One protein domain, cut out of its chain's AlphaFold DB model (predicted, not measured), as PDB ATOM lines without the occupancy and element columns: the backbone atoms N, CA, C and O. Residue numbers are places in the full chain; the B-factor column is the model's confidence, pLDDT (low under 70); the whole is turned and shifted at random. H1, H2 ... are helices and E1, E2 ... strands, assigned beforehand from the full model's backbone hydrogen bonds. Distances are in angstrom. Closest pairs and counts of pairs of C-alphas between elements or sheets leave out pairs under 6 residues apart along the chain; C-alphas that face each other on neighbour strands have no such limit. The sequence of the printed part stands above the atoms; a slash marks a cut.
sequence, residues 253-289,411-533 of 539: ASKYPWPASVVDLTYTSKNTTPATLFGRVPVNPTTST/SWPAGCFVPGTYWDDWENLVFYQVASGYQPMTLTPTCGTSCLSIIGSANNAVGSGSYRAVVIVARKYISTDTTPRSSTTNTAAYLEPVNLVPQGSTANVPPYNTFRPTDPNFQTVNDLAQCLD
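AT A GLANCE: This is residues 253 to 289 and 411 to 533 of the 539 residues of an uncharacterized protein of mine drainage metagenome (UniProt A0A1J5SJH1). There is little regular structure: loops surround a small sandwich, the antiparallel sheet E1 E2 E5 E7 partly face to face with the mixed sheet E4 E3 E6, strands crossed at 52 degrees. The 160 printed residues, class mixed, have 50 in three named helices and seven strands. The whole is compact, radius of gyration of the C-alphas 15.4 A, spans 42 by 37 by 30 A.

IN THESE COORDINATES: E1, residues 278 to 280, begins at C-alpha (91.417, 148.526, 159.333). Then come H1, 423 to 429; E2, 430 to 434; E3, 452 to 456; E4, 459 to 467; E5, 469 to 473; H2, 497 to 500; E6, 512 to 514; H3, 520 to 523. E7, 528 to 532, ends at C-alpha (83.508, 137.727, 161.924).

HOW THE PARTS SIT: E2 and E5 are antiparallel, N 431 and O 472 2.8 A apart. H1 only grazes their sheet; H2 and H3 only graze the other. H1 has 1 of 3 O i to N i+4 pairs within hydrogen-bond range, and 2 of 4 O i to N i+3.

THE WHOLE: Residues 290 to 410 are cut out, a 15.6 A gap between C-alphas 289 and 411. Links E2 to E3, E5 to H2 and H2 to E6 are long. pLDDT is under 70 in 23 residues.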
ATOM      1  N   ALA A 253      90.926 129.843 153.387       90.75
ATOM      2  CA  ALA A 253      91.708 129.303 154.503       90.75
ATOM      3  C   ALA A 253      91.566 130.103 155.819       90.75
ATOM      4  O   ALA A 253      92.538 130.301 156.542       90.75
ATOM      5  N   SER A 254      90.345 130.544 156.149       92.12
ATOM      6  CA  SER A 254      90.019 131.369 157.328       92.12
ATOM      7  C   SER A 254      90.588 132.793 157.329       92.12
ATOM      8  O   SER A 254      90.523 133.459 158.363       92.12
ATOM      9  N   LYS A 255      91.119 133.276 156.203       91.56
ATOM     10  CA  LYS A 255      91.686 134.623 156.064       91.56
ATOM     11  C   LYS A 255      90.669 135.611 155.503       91.56
ATOM     12  O   LYS A 255      89.722 135.226 154.817       91.56
ATOM     13  N   TYR A 256      90.917 136.889 155.755       93.06
ATOM     14  CA  TYR A 256      90.167 138.007 155.185       93.06
ATOM     15  C   TYR A 256      91.099 138.857 154.312       93.06
ATOM     16  O   TYR A 256      92.303 138.902 154.582       93.06
ATOM     17  N   PRO A 257      90.579 139.506 153.256       90.94
ATOM     18  CA  PRO A 257      91.398 140.336 152.380       90.94
ATOM     19  C   PRO A 257      91.885 141.590 153.111       90.94
ATOM     20  O   PRO A 257      91.376 141.941 154.176       90.94
ATOM     21  N   TRP A 258      92.853 142.294 152.524       89.31
ATOM     22  CA  TRP A 258      93.234 143.611 153.031       89.31
ATOM     23  C   TRP A 258      92.059 144.597 152.888       89.31
ATOM     24  O   TRP A 258      91.460 144.683 151.807       89.31
ATOM     25  N   PRO A 259      91.725 145.374 153.929       91.19
ATOM     26  CA  PRO A 259      90.804 146.493 153.795       91.19
ATOM     27  C   PRO A 259      91.249 147.493 152.730       91.19
ATOM     28  O   PRO A 259      92.441 147.698 152.495       91.19
ATOM     29  N   ALA A 260      90.278 148.149 152.101       87.38
ATOM     30  CA  ALA A 260      90.558 149.359 151.353       87.38
ATOM     31  C   ALA A 260      90.845 150.499 152.333       87.38
ATOM     32  O   ALA A 260      90.137 150.676 153.328       87.38
ATOM     33  N   SER A 261      91.878 151.287 152.052       86.50
ATOM     34  CA  SER A 261      92.196 152.449 152.880       86.50
ATOM     35  C   SER A 261      91.025 153.433 152.897       86.50
ATOM     36  O   SER A 261      90.406 153.678 151.866       86.50
ATOM     37  N   VAL A 262      90.739 154.042 154.050       83.88
ATOM     38  CA  VAL A 262      89.621 154.996 154.193       83.88
ATOM     39  C   VAL A 262      89.799 156.223 153.292       83.88
ATOM     40  O   VAL A 262      88.813 156.809 152.858       83.88
ATOM     41  N   VAL A 263      91.044 156.579 152.954       82.69
ATOM     42  CA  VAL A 263      91.345 157.677 152.021       82.69
ATOM     43  C   VAL A 263      91.221 157.283 150.543       82.69
ATOM     44  O   VAL A 263      91.253 158.158 149.680       82.69
ATOM     45  N   ASP A 264      91.103 155.988 150.233       81.06
ATOM     46  CA  ASP A 264      90.971 155.488 148.866       81.06
ATOM     47  C   ASP A 264      89.494 155.386 148.465       81.06
ATOM     48  O   ASP A 264      88.811 154.406 148.756       81.06
ATOM     49  N   LEU A 265      89.016 156.394 147.736       81.25
ATOM     50  CA  LEU A 265      87.636 156.462 147.245       81.25
ATOM     51  C   LEU A 265      87.332 155.472 146.109       81.25
ATOM     52  O   LEU A 265      86.191 155.380 145.673       81.25
ATOM     53  N   THR A 266      88.337 154.746 145.612       81.44
ATOM     54  CA  THR A 266      88.130 153.643 144.660       81.44
ATOM     55  C   THR A 266      87.917 152.304 145.363       81.44
ATOM     56  O   THR A 266      87.723 151.296 144.691       81.44
ATOM     57  N   TYR A 267      87.990 152.280 146.701       82.50
ATOM     58  CA  TYR A 267      87.868 151.085 147.538       82.50
ATOM     59  C   TYR A 267      88.767 149.939 147.064       82.50
ATOM     60  O   TYR A 267      88.411 148.758 147.117       82.50
ATOM     61  N   THR A 268      89.956 150.282 146.576       79.81
ATOM     62  CA  THR A 268      90.920 149.282 146.138       79.81
ATOM     63  C   THR A 268      91.588 148.671 147.364       79.81
ATOM     64  O   THR A 268      92.173 149.374 148.189       79.81
ATOM     65  N   SER A 269      91.526 147.344 147.472       73.88
ATOM     66  CA  SER A 269      92.295 146.601 148.466       73.88
ATOM     67  C   SER A 269      93.789 146.824 148.211       73.88
ATOM     68  O   SER A 269      94.288 146.528 147.122       73.88
ATOM     69  N   LYS A 270      94.507 147.391 149.186       64.31
ATOM     70  CA  LYS A 270      95.941 147.681 149.059       64.31
ATOM     71  C   LYS A 270      96.693 147.170 150.275       64.31
ATOM     72  O   LYS A 270      96.404 147.549 151.403       64.31
ATOM     73  N   ASN A 271      97.724 146.378 150.013       62.09
ATOM     74  CA  ASN A 271      98.763 146.089 150.986       62.09
ATOM     75  C   ASN A 271      99.729 147.288 151.028       62.09
ATOM     76  O   ASN A 271     100.681 147.365 150.251       62.09
ATOM     77  N   THR A 272      99.415 148.299 151.839       55.00
ATOM     78  CA  THR A 272     100.317 149.440 152.074       55.00
ATOM     79  C   THR A 272     101.484 149.031 152.978       55.00
ATOM     80  O   THR A 272     101.443 147.989 153.617       55.00
ATOM     81  N   THR A 273     102.535 149.848 153.075       51.53
ATOM     82  CA  THR A 273     103.539 149.703 154.143       51.53
ATOM     83  C   THR A 273     103.365 150.848 155.148       51.53
ATOM     84  O   THR A 273     103.574 151.997 154.758       51.53
ATOM     85  N   PRO A 274     103.010 150.578 156.422       55.03
ATOM     86  CA  PRO A 274     102.571 149.288 156.965       55.03
ATOM     87  C   PRO A 274     101.196 148.876 156.414       55.03
ATOM     88  O   PRO A 274     100.425 149.725 155.955       55.03
ATOM     89  N   ALA A 275     100.893 147.577 156.440       61.44
ATOM     90  CA  ALA A 275      99.632 147.060 155.917       61.44
ATOM     91  C   ALA A 275      98.465 147.555 156.780       61.44
ATOM     92  O   ALA A 275      98.491 147.420 158.006       61.44
ATOM     93  N   THR A 276      97.448 148.156 156.157       75.06
ATOM     94  CA  THR A 276      96.255 148.619 156.871       75.06
ATOM     95  C   THR A 276      95.370 147.432 157.203       75.06
ATOM     96  O   THR A 276      94.789 146.823 156.312       75.06
ATOM     97  N   LEU A 277      95.253 147.110 158.491       87.44
ATOM     98  CA  LEU A 277      94.347 146.068 158.982       87.44
ATOM     99  C   LEU A 277      92.930 146.565 159.235       87.44
ATOM    100  O   LEU A 277      92.045 145.743 159.422       87.44
ATOM    101  N   PHE A 278      92.716 147.879 159.213       91.00
ATOM    102  CA  PHE A 278      91.417 148.526 159.333       91.00
ATOM    103  C   PHE A 278      91.132 149.366 158.087       91.00
ATOM    104  O   PHE A 278      92.028 150.033 157.564       91.00
ATOM    105  N   GLY A 279      89.882 149.365 157.633       91.62
ATOM    106  CA  GLY A 279      89.450 150.190 156.513       91.62
ATOM    107  C   GLY A 279      88.051 149.838 156.028       91.62
ATOM    108  O   GLY A 279      87.239 149.300 156.775       91.62
ATOM    109  N   ARG A 280      87.766 150.157 154.768       92.31
ATOM    110  CA  ARG A 280      86.485 149.886 154.104       92.31
ATOM    111  C   ARG A 280      86.510 148.530 153.415       92.31
ATOM    112  O   ARG A 280      87.581 148.034 153.059       92.31
ATOM    113  N   VAL A 281      85.337 147.946 153.192       94.69
ATOM    114  CA  VAL A 281      85.208 146.734 152.368       94.69
ATOM    115  C   VAL A 281      85.677 147.058 150.941       94.69
ATOM    116  O   VAL A 281      85.149 147.993 150.343       94.69
ATOM    117  N   PRO A 282      86.686 146.354 150.399       91.38
ATOM    118  CA  PRO A 282      87.182 146.646 149.061       91.38
ATOM    119  C   PRO A 282      86.231 146.155 147.961       91.38
ATOM    120  O   PRO A 282      85.575 145.125 148.138       91.38
ATOM    121  N   VAL A 283      86.235 146.816 146.792       88.00
ATOM    122  CA  VAL A 283      85.445 146.385 145.612       88.00
ATOM    123  C   VAL A 283      85.787 144.948 145.231       88.00
ATOM    124  O   VAL A 283      84.905 144.121 145.030       88.00
ATOM    125  N   ASN A 284      87.085 144.645 145.169       85.19
ATOM    126  CA  ASN A 284      87.595 143.301 144.946       85.19
ATOM    127  C   ASN A 284      88.620 142.960 146.031       85.19
ATOM    128  O   ASN A 284      89.477 143.797 146.342       85.19
ATOM    129  N   PRO A 285      88.566 141.748 146.605       87.06
ATOM    130  CA  PRO A 285      89.589 141.299 147.530       87.06
ATOM    131  C   PRO A 285      90.917 141.165 146.780       87.06
ATOM    132  O   PRO A 285      90.961 140.621 145.679       87.06
ATOM    133  N   THR A 286      92.011 141.651 147.366       76.38
ATOM    134  CA  THR A 286      93.346 141.329 146.855       76.38
ATOM    135  C   THR A 286      93.922 140.142 147.611       76.38
ATOM    136  O   THR A 286      93.800 140.037 148.833       76.38
ATOM    137  N   THR A 287      94.587 139.266 146.871       73.81
ATOM    138  CA  THR A 287      95.405 138.176 147.402       73.81
ATOM    139  C   THR A 287      96.861 138.599 147.591       73.81
ATOM    140  O   THR A 287      97.660 137.804 148.072       73.81
ATOM    141  N   SER A 288      97.217 139.842 147.243       68.12
ATOM    142  CA  SER A 288      98.608 140.290 147.194       68.12
ATOM    143  C   SER A 288      99.321 140.172 148.543       68.12
ATOM    144  O   SER A 288      98.912 140.716 149.577       68.12
ATOM    145  N   THR A 289     100.462 139.499 148.486       65.00
ATOM    146  CA  THR A 289     101.425 139.288 149.560       65.00
ATOM    147  C   THR A 289     102.556 140.317 149.530       65.00
ATOM    148  O   THR A 289     103.352 140.386 150.460       65.00
ATOM    149  N   SER A 411      88.200 137.019 144.301       88.31
ATOM    150  CA  SER A 411      86.880 137.630 144.159       88.31
ATOM    151  C   SER A 411      86.004 137.349 145.374       88.31
ATOM    152  O   SER A 411      86.165 136.336 146.059       88.31
ATOM    153  N   TRP A 412      85.037 138.229 145.620       94.31
ATOM    154  CA  TRP A 412      83.988 137.971 146.600       94.31
ATOM    155  C   TRP A 412      83.089 136.796 146.174       94.31
ATOM    156  O   TRP A 412      82.993 136.497 144.979       94.31
ATOM    157  N   PRO A 413      82.404 136.124 147.122       95.19
ATOM    158  CA  PRO A 413      81.338 135.184 146.793       95.19
ATOM    159  C   PRO A 413      80.255 135.838 145.921       95.19
ATOM    160  O   PRO A 413      80.030 137.048 145.988       95.19
ATOM    161  N   ALA A 414      79.562 135.039 145.109       93.88
ATOM    162  CA  ALA A 414      78.535 135.549 144.204       93.88
ATOM    163  C   ALA A 414      77.452 136.350 144.955       93.88
ATOM    164  O   ALA A 414      76.921 135.891 145.965       93.88
ATOM    165  N   GLY A 415      77.120 137.537 144.439       91.31
ATOM    166  CA  GLY A 415      76.112 138.434 145.020       91.31
ATOM    167  C   GLY A 415      76.619 139.353 146.136       91.31
ATOM    168  O   GLY A 415      75.871 140.216 146.583       91.31
ATOM    169  N   CYS A 416      77.874 139.220 146.564       95.75
ATOM    170  CA  CYS A 416      78.460 140.079 147.588       95.75
ATOM    171  C   CYS A 416      79.039 141.367 147.000       95.75
ATOM    172  O   CYS A 416      79.777 141.317 146.018       95.75
ATOM    173  N   PHE A 417      78.728 142.499 147.643       94.44
ATOM    174  CA  PHE A 417      79.311 143.823 147.369       94.44
ATOM    175  C   PHE A 417      79.286 144.217 145.883       94.44
ATOM    176  O   PHE A 417      80.257 144.740 145.345       94.44
ATOM    177  N   VAL A 418      78.179 143.913 145.198       91.62
ATOM    178  CA  VAL A 418      78.047 144.111 143.747       91.62
ATOM    179  C   VAL A 418      77.906 145.607 143.432       91.62
ATOM    180  O   VAL A 418      76.917 146.205 143.871       91.62
ATOM    181  N   PRO A 419      78.821 146.212 142.649       90.31
ATOM    182  CA  PRO A 419      78.716 147.617 142.259       90.31
ATOM    183  C   PRO A 419      77.442 147.913 141.458       90.31
ATOM    184  O   PRO A 419      76.983 147.076 140.672       90.31
ATOM    185  N   GLY A 420      76.879 149.108 141.625       89.38
ATOM    186  CA  GLY A 420      75.648 149.543 140.955       89.38
ATOM    187  C   GLY A 420      74.357 149.060 141.626       89.38
ATOM    188  O   GLY A 420      73.264 149.294 141.101       89.38
ATOM    189  N   THR A 421      74.453 148.376 142.769       93.75
ATOM    190  CA  THR A 421      73.293 147.877 143.526       93.75
ATOM    191  C   THR A 421      72.951 148.803 144.697       93.75
ATOM    192  O   THR A 421      73.235 149.999 144.653       93.75
ATOM    193  N   TYR A 422      72.287 148.296 145.740       95.12
ATOM    194  CA  TYR A 422      72.141 149.043 146.990       95.12
ATOM    195  C   TYR A 422      73.474 149.221 147.719       95.12
ATOM    196  O   TYR A 422      73.581 150.087 148.580       95.12
ATOM    197  N   TRP A 423      74.473 148.389 147.412       96.06
ATOM    198  CA  TRP A 423      75.759 148.416 148.094       96.06
ATOM    199  C   TRP A 423      76.443 149.786 147.991       96.06
ATOM    200  O   TRP A 423      76.948 150.274 148.999       96.06
ATOM    201  N   ASP A 424      76.344 150.449 146.837       94.00
ATOM    202  CA  ASP A 424      76.874 151.799 146.596       94.00
ATOM    203  C   ASP A 424      76.313 152.847 147.583       94.00
ATOM    204  O   ASP A 424      76.997 153.804 147.948       94.00
ATOM    205  N   ASP A 425      75.081 152.653 148.071       95.06
ATOM    206  CA  ASP A 425      74.462 153.549 149.052       95.06
ATOM    207  C   ASP A 425      75.038 153.327 150.464       95.06
ATOM    208  O   ASP A 425      74.952 154.214 151.313       95.06
ATOM    209  N   TRP A 426      75.638 152.164 150.736       95.38
ATOM    210  CA  TRP A 426      76.053 151.730 152.075       95.38
ATOM    211  C   TRP A 426      77.565 151.579 152.258       95.38
ATOM    212  O   TRP A 426      78.027 151.687 153.391       95.38
ATOM    213  N   GLU A 427      78.358 151.368 151.208       93.12
ATOM    214  CA  GLU A 427      79.806 151.090 151.289       93.12
ATOM    215  C   GLU A 427      80.609 152.148 152.068       93.12
ATOM    216  O   GLU A 427      81.554 151.831 152.797       93.12
ATOM    217  N   ASN A 428      80.174 153.410 152.011       91.69
ATOM    218  CA  ASN A 428      80.762 154.507 152.774       91.69
ATOM    219  C   ASN A 428      80.478 154.426 154.288       91.69
ATOM    220  O   ASN A 428      81.128 155.117 155.074       91.69
ATOM    221  N   LEU A 429      79.523 153.602 154.715       93.94
ATOM    222  CA  LEU A 429      79.133 153.400 156.114       93.94
ATOM    223  C   LEU A 429      79.791 152.173 156.740       93.94
ATOM    224  O   LEU A 429      79.716 152.006 157.956       93.94
ATOM    225  N   VAL A 430      80.389 151.300 155.928       96.50
ATOM    226  CA  VAL A 430      80.847 149.983 156.367       96.50
ATOM    227  C   VAL A 430      82.368 149.937 156.437       96.50
ATOM    228  O   VAL A 430      83.077 150.102 155.441       96.50
ATOM    229  N   PHE A 431      82.861 149.651 157.635       95.62
ATOM    230  CA  PHE A 431      84.270 149.466 157.944       95.62
ATOM    231  C   PHE A 431      84.504 148.056 158.470       95.62
ATOM    232  O   PHE A 431      83.584 147.399 158.954       95.62
ATOM    233  N   TYR A 432      85.740 147.585 158.419       96.00
ATOM    234  CA  TYR A 432      86.137 146.381 159.129       96.00
ATOM    235  C   TYR A 432      87.604 146.428 159.540       96.00
ATOM    236  O   TYR A 432      88.417 147.109 158.911       96.00
ATOM    237  N   GLN A 433      87.929 145.678 160.592       93.88
ATOM    238  CA  GLN A 433      89.299 145.347 160.968       93.88
ATOM    239  C   GLN A 433      89.522 143.844 160.866       93.88
ATOM    240  O   GLN A 433      88.683 143.059 161.308       93.88
ATOM    241  N   VAL A 434      90.675 143.448 160.334       92.75
ATOM    242  CA  VAL A 434      91.174 142.070 160.337       92.75
ATOM    243  C   VAL A 434      92.183 141.918 161.474       92.75
ATOM    244  O   VAL A 434      93.059 142.764 161.654       92.75
ATOM    245  N   ALA A 435      92.081 140.845 162.256       91.88
ATOM    246  CA  ALA A 435      93.136 140.474 163.195       91.88
ATOM    247  C   ALA A 435      94.390 140.060 162.409       91.88
ATOM    248  O   ALA A 435      94.292 139.293 161.451       91.88
ATOM    249  N   SER A 436      95.576 140.518 162.819       87.12
ATOM    250  CA  SER A 436      96.818 140.305 162.053       87.12
ATOM    251  C   SER A 436      97.132 138.827 161.785       87.12
ATOM    252  O   SER A 436      97.675 138.496 160.736       87.12
ATOM    253  N   GLY A 437      96.708 137.914 162.664       87.25
ATOM    254  CA  GLY A 437      96.819 136.468 162.455       87.25
ATOM    255  C   GLY A 437      95.860 135.846 161.425       87.25
ATOM    256  O   GLY A 437      95.889 134.634 161.235       87.25
ATOM    257  N   TYR A 438      95.003 136.632 160.769       90.88
ATOM    258  CA  TYR A 438      94.074 136.182 159.717       90.88
ATOM    259  C   TYR A 438      94.172 137.029 158.437       90.88
ATOM    260  O   TYR A 438      93.285 136.980 157.583       90.88
ATOM    261  N   GLN A 439      95.250 137.799 158.295       87.81
ATOM    262  CA  GLN A 439      95.558 138.568 157.091       87.81
ATOM    263  C   GLN A 439      96.173 137.665 155.990       87.81
ATOM    264  O   GLN A 439      96.617 136.543 156.292       87.81
ATOM    265  N   PRO A 440      96.276 138.144 154.735       84.94
ATOM    266  CA  PRO A 440      97.002 137.449 153.669       84.94
ATOM    267  C   PRO A 440      98.441 137.072 154.065       84.94
ATOM    268  O   PRO A 440      99.072 137.761 154.862       84.94
ATOM    269  N   MET A 441      98.973 135.977 153.512       76.00
ATOM    270  CA  MET A 441     100.268 135.337 153.837       76.00
ATOM    271  C   MET A 441     100.361 134.578 155.154       76.00
ATOM    272  O   MET A 441     101.376 133.917 155.395       76.00
ATOM    273  N   THR A 442      99.358 134.646 156.030       77.94
ATOM    274  CA  THR A 442      99.473 133.956 157.318       77.94
ATOM    275  C   THR A 442      99.502 132.442 157.102       77.94
ATOM    276  O   THR A 442      98.506 131.844 156.700       77.94
ATOM    277  N   LEU A 443     100.656 131.809 157.345       72.06
ATOM    278  CA  LEU A 443     100.853 130.373 157.094       72.06
ATOM    279  C   LEU A 443      99.988 129.502 158.009       72.06
ATOM    280  O   LEU A 443      99.489 128.460 157.597       72.06
ATOM    281  N   THR A 444      99.806 129.930 159.257       82.06
ATOM    282  CA  THR A 444      98.971 129.233 160.239       82.06
ATOM    283  C   THR A 444      98.057 130.251 160.910       82.06
ATOM    284  O   THR A 444      98.479 130.892 161.877       82.06
ATOM    285  N   PRO A 445      96.834 130.449 160.379       84.25
ATOM    286  CA  PRO A 445      95.906 131.429 160.915       84.25
ATOM    287  C   PRO A 445      95.589 131.135 162.376       84.25
ATOM    288  O   PRO A 445      94.993 130.111 162.711       84.25
ATOM    289  N   THR A 446      96.047 132.013 163.260       84.88
ATOM    290  CA  THR A 446      95.861 131.874 164.701       84.88
ATOM    291  C   THR A 446      95.709 133.241 165.322       84.88
ATOM    292  O   THR A 446      96.246 134.239 164.864       84.88
ATOM    293  N   CYS A 447      94.937 133.282 166.392       74.50
ATOM    294  CA  CYS A 447      94.454 134.530 166.937       74.50
ATOM    295  C   CYS A 447      95.505 135.227 167.836       74.50
ATOM    296  O   CYS A 447      95.621 136.454 167.822       74.50
ATOM    297  N   GLY A 448      96.347 134.455 168.539       78.19
ATOM    298  CA  GLY A 448      97.460 134.970 169.350       78.19
ATOM    299  C   GLY A 448      97.047 136.124 170.275       78.19
ATOM    300  O   GLY A 448      95.981 136.091 170.881       78.19
ATOM    301  N   THR A 449      97.870 137.173 170.338       78.69
ATOM    302  CA  THR A 449      97.541 138.455 170.994       78.69
ATOM    303  C   THR A 449      96.820 139.436 170.061       78.69
ATOM    304  O   THR A 449      96.567 140.573 170.441       78.69
ATOM    305  N   SER A 450      96.505 139.034 168.828       84.00
ATOM    306  CA  SER A 450      95.963 139.911 167.779       84.00
ATOM    307  C   SER A 450      94.446 139.854 167.625       84.00
ATOM    308  O   SER A 450      93.895 140.579 166.799       84.00
ATOM    309  N   CYS A 451      93.774 138.983 168.383       87.94
ATOM    310  CA  CYS A 451      92.331 138.819 168.297       87.94
ATOM    311  C   CYS A 451      91.593 140.126 168.526       87.94
ATOM    312  O   CYS A 451      91.913 140.890 169.438       87.94
ATOM    313  N   LEU A 452      90.522 140.295 167.764       92.06
ATOM    314  CA  LEU A 452      89.565 141.351 168.020       92.06
ATOM    315  C   LEU A 452      88.511 140.859 169.006       92.06
ATOM    316  O   LEU A 452      88.191 139.669 169.068       92.06
ATOM    317  N   SER A 453      87.951 141.792 169.760       90.50
ATOM    318  CA  SER A 453      86.880 141.531 170.714       90.50
ATOM    319  C   SER A 453      85.841 142.645 170.642       90.50
ATOM    320  O   SER A 453      86.097 143.721 170.095       90.50
ATOM    321  N   ILE A 454      84.641 142.367 171.151       90.62
ATOM    322  CA  ILE A 454      83.534 143.325 171.177       90.62
ATOM    323  C   ILE A 454      83.004 143.429 172.607       90.62
ATOM    324  O   ILE A 454      82.781 142.411 173.271       90.62
ATOM    325  N   ILE A 455      82.767 144.656 173.061       89.19
ATOM    326  CA  ILE A 455      82.027 144.992 174.279       89.19
ATOM    327  C   ILE A 455      80.671 145.564 173.887       89.19
ATOM    328  O   ILE A 455      80.558 146.367 172.965       89.19
ATOM    329  N   GLY A 456      79.625 145.157 174.598       84.50
ATOM    330  CA  GLY A 456      78.293 145.651 174.308       84.50
ATOM    331  C   GLY A 456      77.194 144.954 175.079       84.50
ATOM    332  O   GLY A 456      77.428 144.027 175.845       84.50
ATOM    333  N   SER A 457      75.959 145.355 174.821       75.81
ATOM    334  CA  SER A 457      74.760 144.913 175.552       75.81
ATOM    335  C   SER A 457      74.366 143.455 175.332       75.81
ATOM    336  O   SER A 457      73.469 142.946 175.995       75.81
ATOM    337  N   ALA A 458      74.974 142.788 174.352       65.75
ATOM    338  CA  ALA A 458      74.856 141.344 174.162       65.75
ATOM    339  C   ALA A 458      76.056 140.570 174.745       65.75
ATOM    340  O   ALA A 458      76.024 139.344 174.781       65.75
ATOM    341  N   ASN A 459      77.085 141.277 175.223       64.69
ATOM    342  CA  ASN A 459      78.387 140.743 175.608       64.69
ATOM    343  C   ASN A 459      78.685 141.139 177.062       64.69
ATOM    344  O   ASN A 459      79.403 142.095 177.337       64.69
ATOM    345  N   ASN A 460      78.097 140.393 178.003       54.94
ATOM    346  CA  ASN A 460      78.134 140.678 179.448       54.94
ATOM    347  C   ASN A 460      79.517 140.476 180.108       54.94
ATOM    348  O   ASN A 460      79.666 140.733 181.301       54.94
ATOM    349  N   ALA A 461      80.517 140.005 179.361       56.34
ATOM    350  CA  ALA A 461      81.913 139.980 179.784       56.34
ATOM    351  C   ALA A 461      82.665 141.115 179.078       56.34
ATOM    352  O   ALA A 461      82.439 141.354 177.892       56.34
ATOM    353  N   VAL A 462      83.562 141.801 179.792       53.03
ATOM    354  CA  VAL A 462      84.467 142.812 179.222       53.03
ATOM    355  C   VAL A 462      85.247 142.175 178.063       53.03
ATOM    356  O   VAL A 462      86.185 141.426 178.294       53.03
ATOM    357  N   GLY A 463      84.815 142.428 176.829       58.38
ATOM    358  CA  GLY A 463      85.368 141.864 175.606       58.38
ATOM    359  C   GLY A 463      85.040 140.382 175.499       58.38
ATOM    360  O   GLY A 463      85.835 139.533 175.892       58.38
ATOM    361  N   SER A 464      83.878 140.029 174.956       63.72
ATOM    362  CA  SER A 464      83.638 138.626 174.610       63.72
ATOM    363  C   SER A 464      84.288 138.325 173.262       63.72
ATOM    364  O   SER A 464      84.026 139.048 172.296       63.72
ATOM    365  N   GLY A 465      85.064 137.244 173.195       69.75
ATOM    366  CA  GLY A 465      85.461 136.582 171.953       69.75
ATOM    367  C   GLY A 465      86.900 136.811 171.491       69.75
ATOM    368  O   GLY A 465      87.551 137.798 171.822       69.75
ATOM    369  N   SER A 466      87.375 135.851 170.700       84.38
ATOM    370  CA  SER A 466      88.633 135.883 169.958       84.38
ATOM    371  C   SER A 466      88.298 135.878 168.468       84.38
ATOM    372  O   SER A 466      88.309 134.827 167.824       84.38
ATOM    373  N   TYR A 467      87.892 137.036 167.947       90.38
ATOM    374  CA  TYR A 467      87.364 137.162 166.589       90.38
ATOM    375  C   TYR A 467      88.472 137.368 165.559       90.38
ATOM    376  O   TYR A 467      89.504 137.984 165.839       90.38
ATOM    377  N   ARG A 468      88.223 136.853 164.350       92.31
ATOM    378  CA  ARG A 468      89.150 136.929 163.213       92.31
ATOM    379  C   ARG A 468      89.093 138.290 162.534       92.31
ATOM    380  O   ARG A 468      90.109 138.794 162.069       92.31
ATOM    381  N   ALA A 469      87.905 138.874 162.493       94.44
ATOM    382  CA  ALA A 469      87.666 140.228 162.038       94.44
ATOM    383  C   ALA A 469      86.437 140.813 162.766       94.44
ATOM    384  O   ALA A 469      85.667 140.088 163.405       94.44
ATOM    385  N   VAL A 470      86.262 142.128 162.691       94.81
ATOM    386  CA  VAL A 470      85.069 142.839 163.173       94.81
ATOM    387  C   VAL A 470      84.633 143.789 162.072       94.81
ATOM    388  O   VAL A 470      85.450 144.565 161.586       94.81
ATOM    389  N   VAL A 471      83.362 143.722 161.685       96.94
ATOM    390  CA  VAL A 471      82.726 144.706 160.803       96.94
ATOM    391  C   VAL A 471      81.998 145.740 161.656       96.94
ATOM    392  O   VAL A 471      81.379 145.392 162.662       96.94
ATOM    393  N   ILE A 472      82.071 147.005 161.254       96.31
ATOM    394  CA  ILE A 472      81.394 148.132 161.888       96.31
ATOM    395  C   ILE A 472      80.544 148.845 160.839       96.31
ATOM    396  O   ILE A 472      81.050 149.239 159.789       96.31
ATOM    397  N   VAL A 473      79.257 149.027 161.129       96.56
ATOM    398  CA  VAL A 473      78.375 149.923 160.372       96.56
ATOM    399  C   VAL A 473      78.217 151.213 161.170       96.56
ATOM    400  O   VAL A 473      77.645 151.199 162.263       96.56
ATOM    401  N   ALA A 474      78.734 152.306 160.612       93.00
ATOM    402  CA  ALA A 474      78.602 153.645 161.167       93.00
ATOM    403  C   ALA A 474      77.143 154.097 161.056       93.00
ATOM    404  O   ALA A 474      76.626 154.282 159.944       93.00
ATOM    405  N   ARG A 475      76.483 154.262 162.204       90.94
ATOM    406  CA  ARG A 475      75.097 154.735 162.274       90.94
ATOM    407  C   ARG A 475      75.042 156.260 162.120       90.94
ATOM    408  O   ARG A 475      75.985 156.909 161.655       90.94
ATOM    409  N   LYS A 476      73.901 156.849 162.477       84.19
ATOM    410  CA  LYS A 476      73.734 158.298 162.580       84.19
ATOM    411  C   LYS A 476      74.832 158.904 163.452       84.19
ATOM    412  O   LYS A 476      74.954 158.557 164.617       84.19
ATOM    413  N   TYR A 477      75.550 159.871 162.907       77.81
ATOM    414  CA  TYR A 477      76.601 160.583 163.624       77.81
ATOM    415  C   TYR A 477      76.062 161.295 164.883       77.81
ATOM    416  O   TYR A 477      75.084 162.044 164.783       77.81
ATOM    417  N   ILE A 478      76.686 161.080 166.052       76.44
ATOM    418  CA  ILE A 478      76.219 161.643 167.340       76.44
ATOM    419  C   ILE A 478      77.036 162.858 167.831       76.44
ATOM    420  O   ILE A 478      76.600 163.561 168.741       76.44
ATOM    421  N   SER A 479      78.214 163.152 167.269       62.12
ATOM    422  CA  SER A 479      79.069 164.204 167.848       62.12
ATOM    423  C   SER A 479      78.483 165.614 167.690       62.12
ATOM    424  O   SER A 479      77.941 165.990 166.650       62.12
ATOM    425  N   THR A 480      78.609 166.395 168.764       51.94
ATOM    426  CA  THR A 480      78.050 167.742 168.925       51.94
ATOM    427  C   THR A 480      78.918 168.857 168.332       51.94
ATOM    428  O   THR A 480      78.501 170.009 168.393       51.94
ATOM    429  N   ASP A 481      80.112 168.553 167.805       45.97
ATOM    430  CA  ASP A 481      81.157 169.564 167.545       45.97
ATOM    431  C   ASP A 481      81.590 169.681 166.068       45.97
ATOM    432  O   ASP A 481      82.403 170.530 165.708       45.97
ATOM    433  N   THR A 482      81.036 168.864 165.165       47.38
ATOM    434  CA  THR A 482      81.331 168.946 163.723       47.38
ATOM    435  C   THR A 482      80.118 168.628 162.859       47.38
ATOM    436  O   THR A 482      79.209 167.908 163.265       47.38
ATOM    437  N   THR A 483      80.119 169.137 161.625       52.72
ATOM    438  CA  THR A 483      79.130 168.773 160.606       52.72
ATOM    439  C   THR A 483      79.196 167.268 160.300       52.72
ATOM    440  O   THR A 483      80.301 166.719 160.218       52.72
ATOM    441  N   PRO A 484      78.046 166.581 160.125       57.78
ATOM    442  CA  PRO A 484      78.021 165.152 159.825       57.78
ATOM    443  C   PRO A 484      78.887 164.835 158.605       57.78
ATOM    444  O   PRO A 484      78.718 165.468 157.563       57.78
ATOM    445  N   ARG A 485      79.802 163.863 158.736       71.44
ATOM    446  CA  ARG A 485      80.527 163.236 157.610       71.44
ATOM    447  C   ARG A 485      81.134 164.237 156.623       71.44
ATOM    448  O   ARG A 485      81.117 164.035 155.412       71.44
ATOM    449  N   SER A 486      81.703 165.319 157.155       63.91
ATOM    450  CA  SER A 486      82.316 166.411 156.384       63.91
ATOM    451  C   SER A 486      83.490 165.982 155.493       63.91
ATOM    452  O   SER A 486      83.902 166.738 154.615       63.91
ATOM    453  N   SER A 487      84.017 164.771 155.698       77.44
ATOM    454  CA  SER A 487      85.041 164.153 154.865       77.44
ATOM    455  C   SER A 487      84.831 162.643 154.762       77.44
ATOM    456  O   SER A 487      84.857 161.939 155.771       77.44
ATOM    457  N   THR A 488      84.708 162.133 153.534       78.75
ATOM    458  CA  THR A 488      84.600 160.693 153.236       78.75
ATOM    459  C   THR A 488      85.897 159.919 153.485       78.75
ATOM    460  O   THR A 488      85.878 158.690 153.585       78.75
ATOM    461  N   THR A 489      87.013 160.641 153.632       82.81
ATOM    462  CA  THR A 489      88.365 160.097 153.806       82.81
ATOM    463  C   THR A 489      88.838 160.080 155.262       82.81
ATOM    464  O   THR A 489      89.962 159.660 155.537       82.81
ATOM    465  N   ASN A 490      88.000 160.513 156.209       85.38
ATOM    466  CA  ASN A 490      88.329 160.555 157.632       85.38
ATOM    467  C   ASN A 490      87.393 159.651 158.446       85.38
ATOM    468  O   ASN A 490      86.223 159.979 158.627       85.38
ATOM    469  N   THR A 491      87.919 158.564 159.017       86.56
ATOM    470  CA  THR A 491      87.154 157.634 159.868       86.56
ATOM    471  C   THR A 491      86.467 158.328 161.047       86.56
ATOM    472  O   THR A 491      85.359 157.951 161.416       86.56
ATOM    473  N   ALA A 492      87.075 159.374 161.620       87.19
ATOM    474  CA  ALA A 492      86.508 160.110 162.755       87.19
ATOM    475  C   ALA A 492      85.250 160.925 162.398       87.19
ATOM    476  O   ALA A 492      84.538 161.393 163.283       87.19
ATOM    477  N   ALA A 493      84.970 161.095 161.103       85.06
ATOM    478  CA  ALA A 493      83.724 161.682 160.629       85.06
ATOM    479  C   ALA A 493      82.557 160.670 160.627       85.06
ATOM    480  O   ALA A 493      81.423 161.068 160.376       85.06
ATOM    481  N   TYR A 494      82.842 159.388 160.895       89.56
ATOM    482  CA  TYR A 494      81.890 158.277 160.863       89.56
ATOM    483  C   TYR A 494      81.754 157.583 162.218       89.56
ATOM    484  O   TYR A 494      80.633 157.428 162.682       89.56
ATOM    485  N   LEU A 495      82.874 157.163 162.818       90.19
ATOM    486  CA  LEU A 495      82.891 156.352 164.039       90.19
ATOM    487  C   LEU A 495      83.110 157.202 165.288       90.19
ATOM    488  O   LEU A 495      83.845 158.196 165.264       90.19
ATOM    489  N   GLU A 496      82.546 156.757 166.408       89.44
ATOM    490  CA  GLU A 496      82.765 157.409 167.695       89.44
ATOM    491  C   GLU A 496      84.206 157.223 168.208       89.44
ATOM    492  O   GLU A 496      84.831 156.192 167.940       89.44
ATOM    493  N   PRO A 497      84.752 158.166 169.011       88.75
ATOM    494  CA  PRO A 497      86.153 158.136 169.440       88.75
ATOM    495  C   PRO A 497      86.619 156.809 170.045       88.75
ATOM    496  O   PRO A 497      87.756 156.399 169.824       88.75
ATOM    497  N   VAL A 498      85.746 156.106 170.773       89.12
ATOM    498  CA  VAL A 498      86.079 154.804 171.367       89.12
ATOM    499  C   VAL A 498      86.337 153.720 170.314       89.12
ATOM    500  O   VAL A 498      87.228 152.896 170.500       89.12
ATOM    501  N   ASN A 499      85.633 153.762 169.181       91.75
ATOM    502  CA  ASN A 499      85.783 152.817 168.073       91.75
ATOM    503  C   ASN A 499      86.890 153.218 167.086       91.75
ATOM    504  O   ASN A 499      87.229 152.442 166.193       91.75
ATOM    505  N   LEU A 500      87.518 154.382 167.287       89.81
ATOM    506  CA  LEU A 500      88.742 154.785 166.590       89.81
ATOM    507  C   LEU A 500      90.013 154.249 167.260       89.81
ATOM    508  O   LEU A 500      91.069 154.251 166.635       89.81
ATOM    509  N   VAL A 501      89.959 153.810 168.520       86.38
ATOM    510  CA  VAL A 501      91.147 153.313 169.238       86.38
ATOM    511  C   VAL A 501      91.659 151.972 168.678       86.38
ATOM    512  O   VAL A 501      92.868 151.863 168.449       86.38
ATOM    513  N   PRO A 502      90.802 150.963 168.397       85.06
ATOM    514  CA  PRO A 502      91.249 149.656 167.899       85.06
ATOM    515  C   PRO A 502      92.067 149.718 166.598       85.06
ATOM    516  O   PRO A 502      93.030 148.966 166.438       85.06
ATOM    517  N   GLN A 503      91.753 150.674 165.713       82.38
ATOM    518  CA  GLN A 503      92.360 150.787 164.379       82.38
ATOM    519  C   GLN A 503      93.888 151.000 164.406       82.38
ATOM    520  O   GLN A 503      94.572 150.694 163.432       82.38
ATOM    521  N   GLY A 504      94.427 151.555 165.500       78.12
ATOM    522  CA  GLY A 504      95.852 151.873 165.641       78.12
ATOM    523  C   GLY A 504      96.709 150.720 166.171       78.12
ATOM    524  O   GLY A 504      97.919 150.884 166.313       78.12
ATOM    525  N   SER A 505      96.100 149.577 166.499       78.06
ATOM    526  CA  SER A 505      96.770 148.458 167.168       78.06
ATOM    527  C   SER A 505      96.723 147.189 166.321       78.06
ATOM    528  O   SER A 505      95.682 146.819 165.786       78.06
ATOM    529  N   THR A 506      97.850 146.482 166.231       80.06
ATOM    530  CA  THR A 506      97.963 145.184 165.532       80.06
ATOM    531  C   THR A 506      98.119 143.995 166.490       80.06
ATOM    532  O   THR A 506      97.997 142.839 166.076       80.06
ATOM    533  N   ALA A 507      98.363 144.285 167.771       83.69
ATOM    534  CA  ALA A 507      98.446 143.350 168.887       83.69
ATOM    535  C   ALA A 507      97.826 143.994 170.136       83.69
ATOM    536  O   ALA A 507      97.889 145.213 170.296       83.69
ATOM    537  N   ASN A 508      97.245 143.175 171.014       84.12
ATOM    538  CA  ASN A 508      96.472 143.587 172.190       84.12
ATOM    539  C   ASN A 508      95.413 144.643 171.844       84.12
ATOM    540  O   ASN A 508      95.305 145.675 172.503       84.12
ATOM    541  N   VAL A 509      94.676 144.394 170.758       87.44
ATOM    542  CA  VAL A 509      93.729 145.356 170.195       87.44
ATOM    543  C   VAL A 509      92.601 145.620 171.201       87.44
ATOM    544  O   VAL A 509      91.966 144.664 171.658       87.44
ATOM    545  N   PRO A 510      92.329 146.890 171.559       89.44
ATOM    546  CA  PRO A 510      91.178 147.234 172.383       89.44
ATOM    547  C   PRO A 510      89.858 146.757 171.752       89.44
ATOM    548  O   PRO A 510      89.756 146.675 170.527       89.44
ATOM    549  N   PRO A 511      88.836 146.440 172.560       90.81
ATOM    550  CA  PRO A 511      87.550 145.988 172.046       90.81
ATOM    551  C   PRO A 511      86.828 147.092 171.270       90.81
ATOM    552  O   PRO A 511      86.915 148.270 171.615       90.81
ATOM    553  N   TYR A 512      86.046 146.684 170.274       92.56
ATOM    554  CA  TYR A 512      85.024 147.537 169.671       92.56
ATOM    555  C   TYR A 512      83.786 147.604 170.563       92.56
ATOM    556  O   TYR A 512      83.366 146.593 171.127       92.56
ATOM    557  N   ASN A 513      83.165 148.775 170.648       92.12
ATOM    558  CA  ASN A 513      81.984 149.008 171.465       92.12
ATOM    559  C   ASN A 513      80.728 149.089 170.598       92.12
ATOM    560  O   ASN A 513      80.693 149.810 169.603       92.12
ATOM    561  N   THR A 514      79.671 148.389 171.010       92.12
ATOM    562  CA  THR A 514      78.358 148.475 170.364       92.12
ATOM    563  C   THR A 514      77.230 148.309 171.376       92.12
ATOM    564  O   THR A 514      77.295 147.454 172.258       92.12
ATOM    565  N   PHE A 515      76.178 149.118 171.269       90.69
ATOM    566  CA  PHE A 515      75.070 149.111 172.226       90.69
ATOM    567  C   PHE A 515      73.707 149.003 171.530       90.69
ATOM    568  O   PHE A 515      73.553 149.329 170.347       90.69
ATOM    569  N   ARG A 516      72.695 148.511 172.253       89.56
ATOM    570  CA  ARG A 516      71.305 148.517 171.788       89.56
ATOM    571  C   ARG A 516      70.728 149.918 172.000       89.56
ATOM    572  O   ARG A 516      71.095 150.577 172.966       89.56
ATOM    573  N   PRO A 517      69.739 150.333 171.192       88.06
ATOM    574  CA  PRO A 517      69.073 151.628 171.354       88.06
ATOM    575  C   PRO A 517      68.472 151.888 172.746       88.06
ATOM    576  O   PRO A 517      68.233 153.032 173.110       88.06
ATOM    577  N   THR A 518      68.202 150.833 173.517       89.12
ATOM    578  CA  THR A 518      67.665 150.915 174.882       89.12
ATOM    579  C   THR A 518      68.722 151.196 175.947       89.12
ATOM    580  O   THR A 518      68.358 151.477 177.086       89.12
ATOM    581  N   ASP A 519      70.011 151.079 175.624       89.25
ATOM    582  CA  ASP A 519      71.077 151.245 176.607       89.25
ATOM    583  C   ASP A 519      71.504 152.708 176.729       89.25
ATOM    584  O   ASP A 519      71.610 153.400 175.715       89.25
ATOM    585  N   PRO A 520      71.851 153.184 177.939       88.88
ATOM    586  CA  PRO A 520      72.278 154.569 178.141       88.88
ATOM    587  C   PRO A 520      73.474 154.978 177.269       88.88
ATOM    588  O   PRO A 520      73.510 156.089 176.744       88.88
ATOM    589  N   ASN A 521      74.425 154.061 177.069       89.25
ATOM    590  CA  ASN A 521      75.641 154.310 176.289       89.25
ATOM    591  C   ASN A 521      75.379 154.446 174.781       89.25
ATOM    592  O   ASN A 521      76.246 154.935 174.064       89.25
ATOM    593  N   PHE A 522      74.199 154.061 174.286       89.69
ATOM    594  CA  PHE A 522      73.850 154.228 172.874       89.69
ATOM    595  C   PHE A 522      73.847 155.696 172.439       89.69
ATOM    596  O   PHE A 522      74.124 156.006 171.288       89.69
ATOM    597  N   GLN A 523      73.566 156.611 173.370       87.62
ATOM    598  CA  GLN A 523      73.569 158.050 173.103       87.62
ATOM    599  C   GLN A 523      74.979 158.626 172.916       87.62
ATOM    600  O   GLN A 523      75.112 159.787 172.551       87.62
ATOM    601  N   THR A 524      76.028 157.855 173.205       88.44
ATOM    602  CA  THR A 524      77.424 158.285 173.053       88.44
ATOM    603  C   THR A 524      78.244 157.361 172.164       88.44
ATOM    604  O   THR A 524      79.322 157.766 171.748       88.44
ATOM    605  N   VAL A 525      77.760 156.143 171.902       90.12
ATOM    606  CA  VAL A 525      78.352 155.146 171.002       90.12
ATOM    607  C   VAL A 525      77.210 154.355 170.364       90.12
ATOM    608  O   VAL A 525      76.624 153.482 171.016       90.12
ATOM    609  N   ASN A 526      76.875 154.647 169.111       91.25
ATOM    610  CA  ASN A 526      75.790 153.953 168.413       91.25
ATOM    611  C   ASN A 526      76.261 153.064 167.263       91.25
ATOM    612  O   ASN A 526      75.440 152.289 166.757       91.25
ATOM    613  N   ASP A 527      77.545 153.108 166.909       92.69
ATOM    614  CA  ASP A 527      78.165 152.207 165.942       92.69
ATOM    615  C   ASP A 527      77.737 150.741 166.149       92.69
ATOM    616  O   ASP A 527      77.722 150.188 167.262       92.69
ATOM    617  N   LEU A 528      77.374 150.082 165.048       94.00
ATOM    618  CA  LEU A 528      76.981 148.678 165.059       94.00
ATOM    619  C   LEU A 528      78.182 147.800 164.718       94.00
ATOM    620  O   LEU A 528      78.510 147.637 163.545       94.00
ATOM    621  N   ALA A 529      78.810 147.214 165.736       93.75
ATOM    622  CA  ALA A 529      79.907 146.268 165.561       93.75
ATOM    623  C   ALA A 529      79.394 144.822 165.564       93.75
ATOM    624  O   ALA A 529      78.575 144.436 166.400       93.75
ATOM    625  N   GLN A 530      79.912 144.003 164.654       93.50
ATOM    626  CA  GLN A 530      79.570 142.592 164.525       93.50
ATOM    627  C   GLN A 530      80.841 141.777 164.286       93.50
ATOM    628  O   GLN A 530      81.700 142.136 163.482       93.50
ATOM    629  N   CYS A 531      80.966 140.657 164.992       92.31
ATOM    630  CA  CYS A 531      82.117 139.777 164.849       92.31
ATOM    631  C   CYS A 531      82.086 138.971 163.540       92.31
ATOM    632  O   CYS A 531      81.024 138.665 162.983       92.31
ATOM    633  N   LEU A 532      83.273 138.584 163.082       93.06
ATOM    634  CA  LEU A 532      83.508 137.727 161.924       93.06
ATOM    635  C   LEU A 532      84.484 136.626 162.323       93.06
ATOM    636  O   LEU A 532      85.515 136.884 162.960       93.06
ATOM    637  N   ASP A 533      84.156 135.394 161.958       87.12
ATOM    638  CA  ASP A 533      85.015 134.252 162.248       87.12
ATOM    639  C   ASP A 533      84.825 133.040 161.331       87.12
ATOM    640  O   ASP A 533      85.272 131.950 161.676       87.12
TER     641      ASP A 533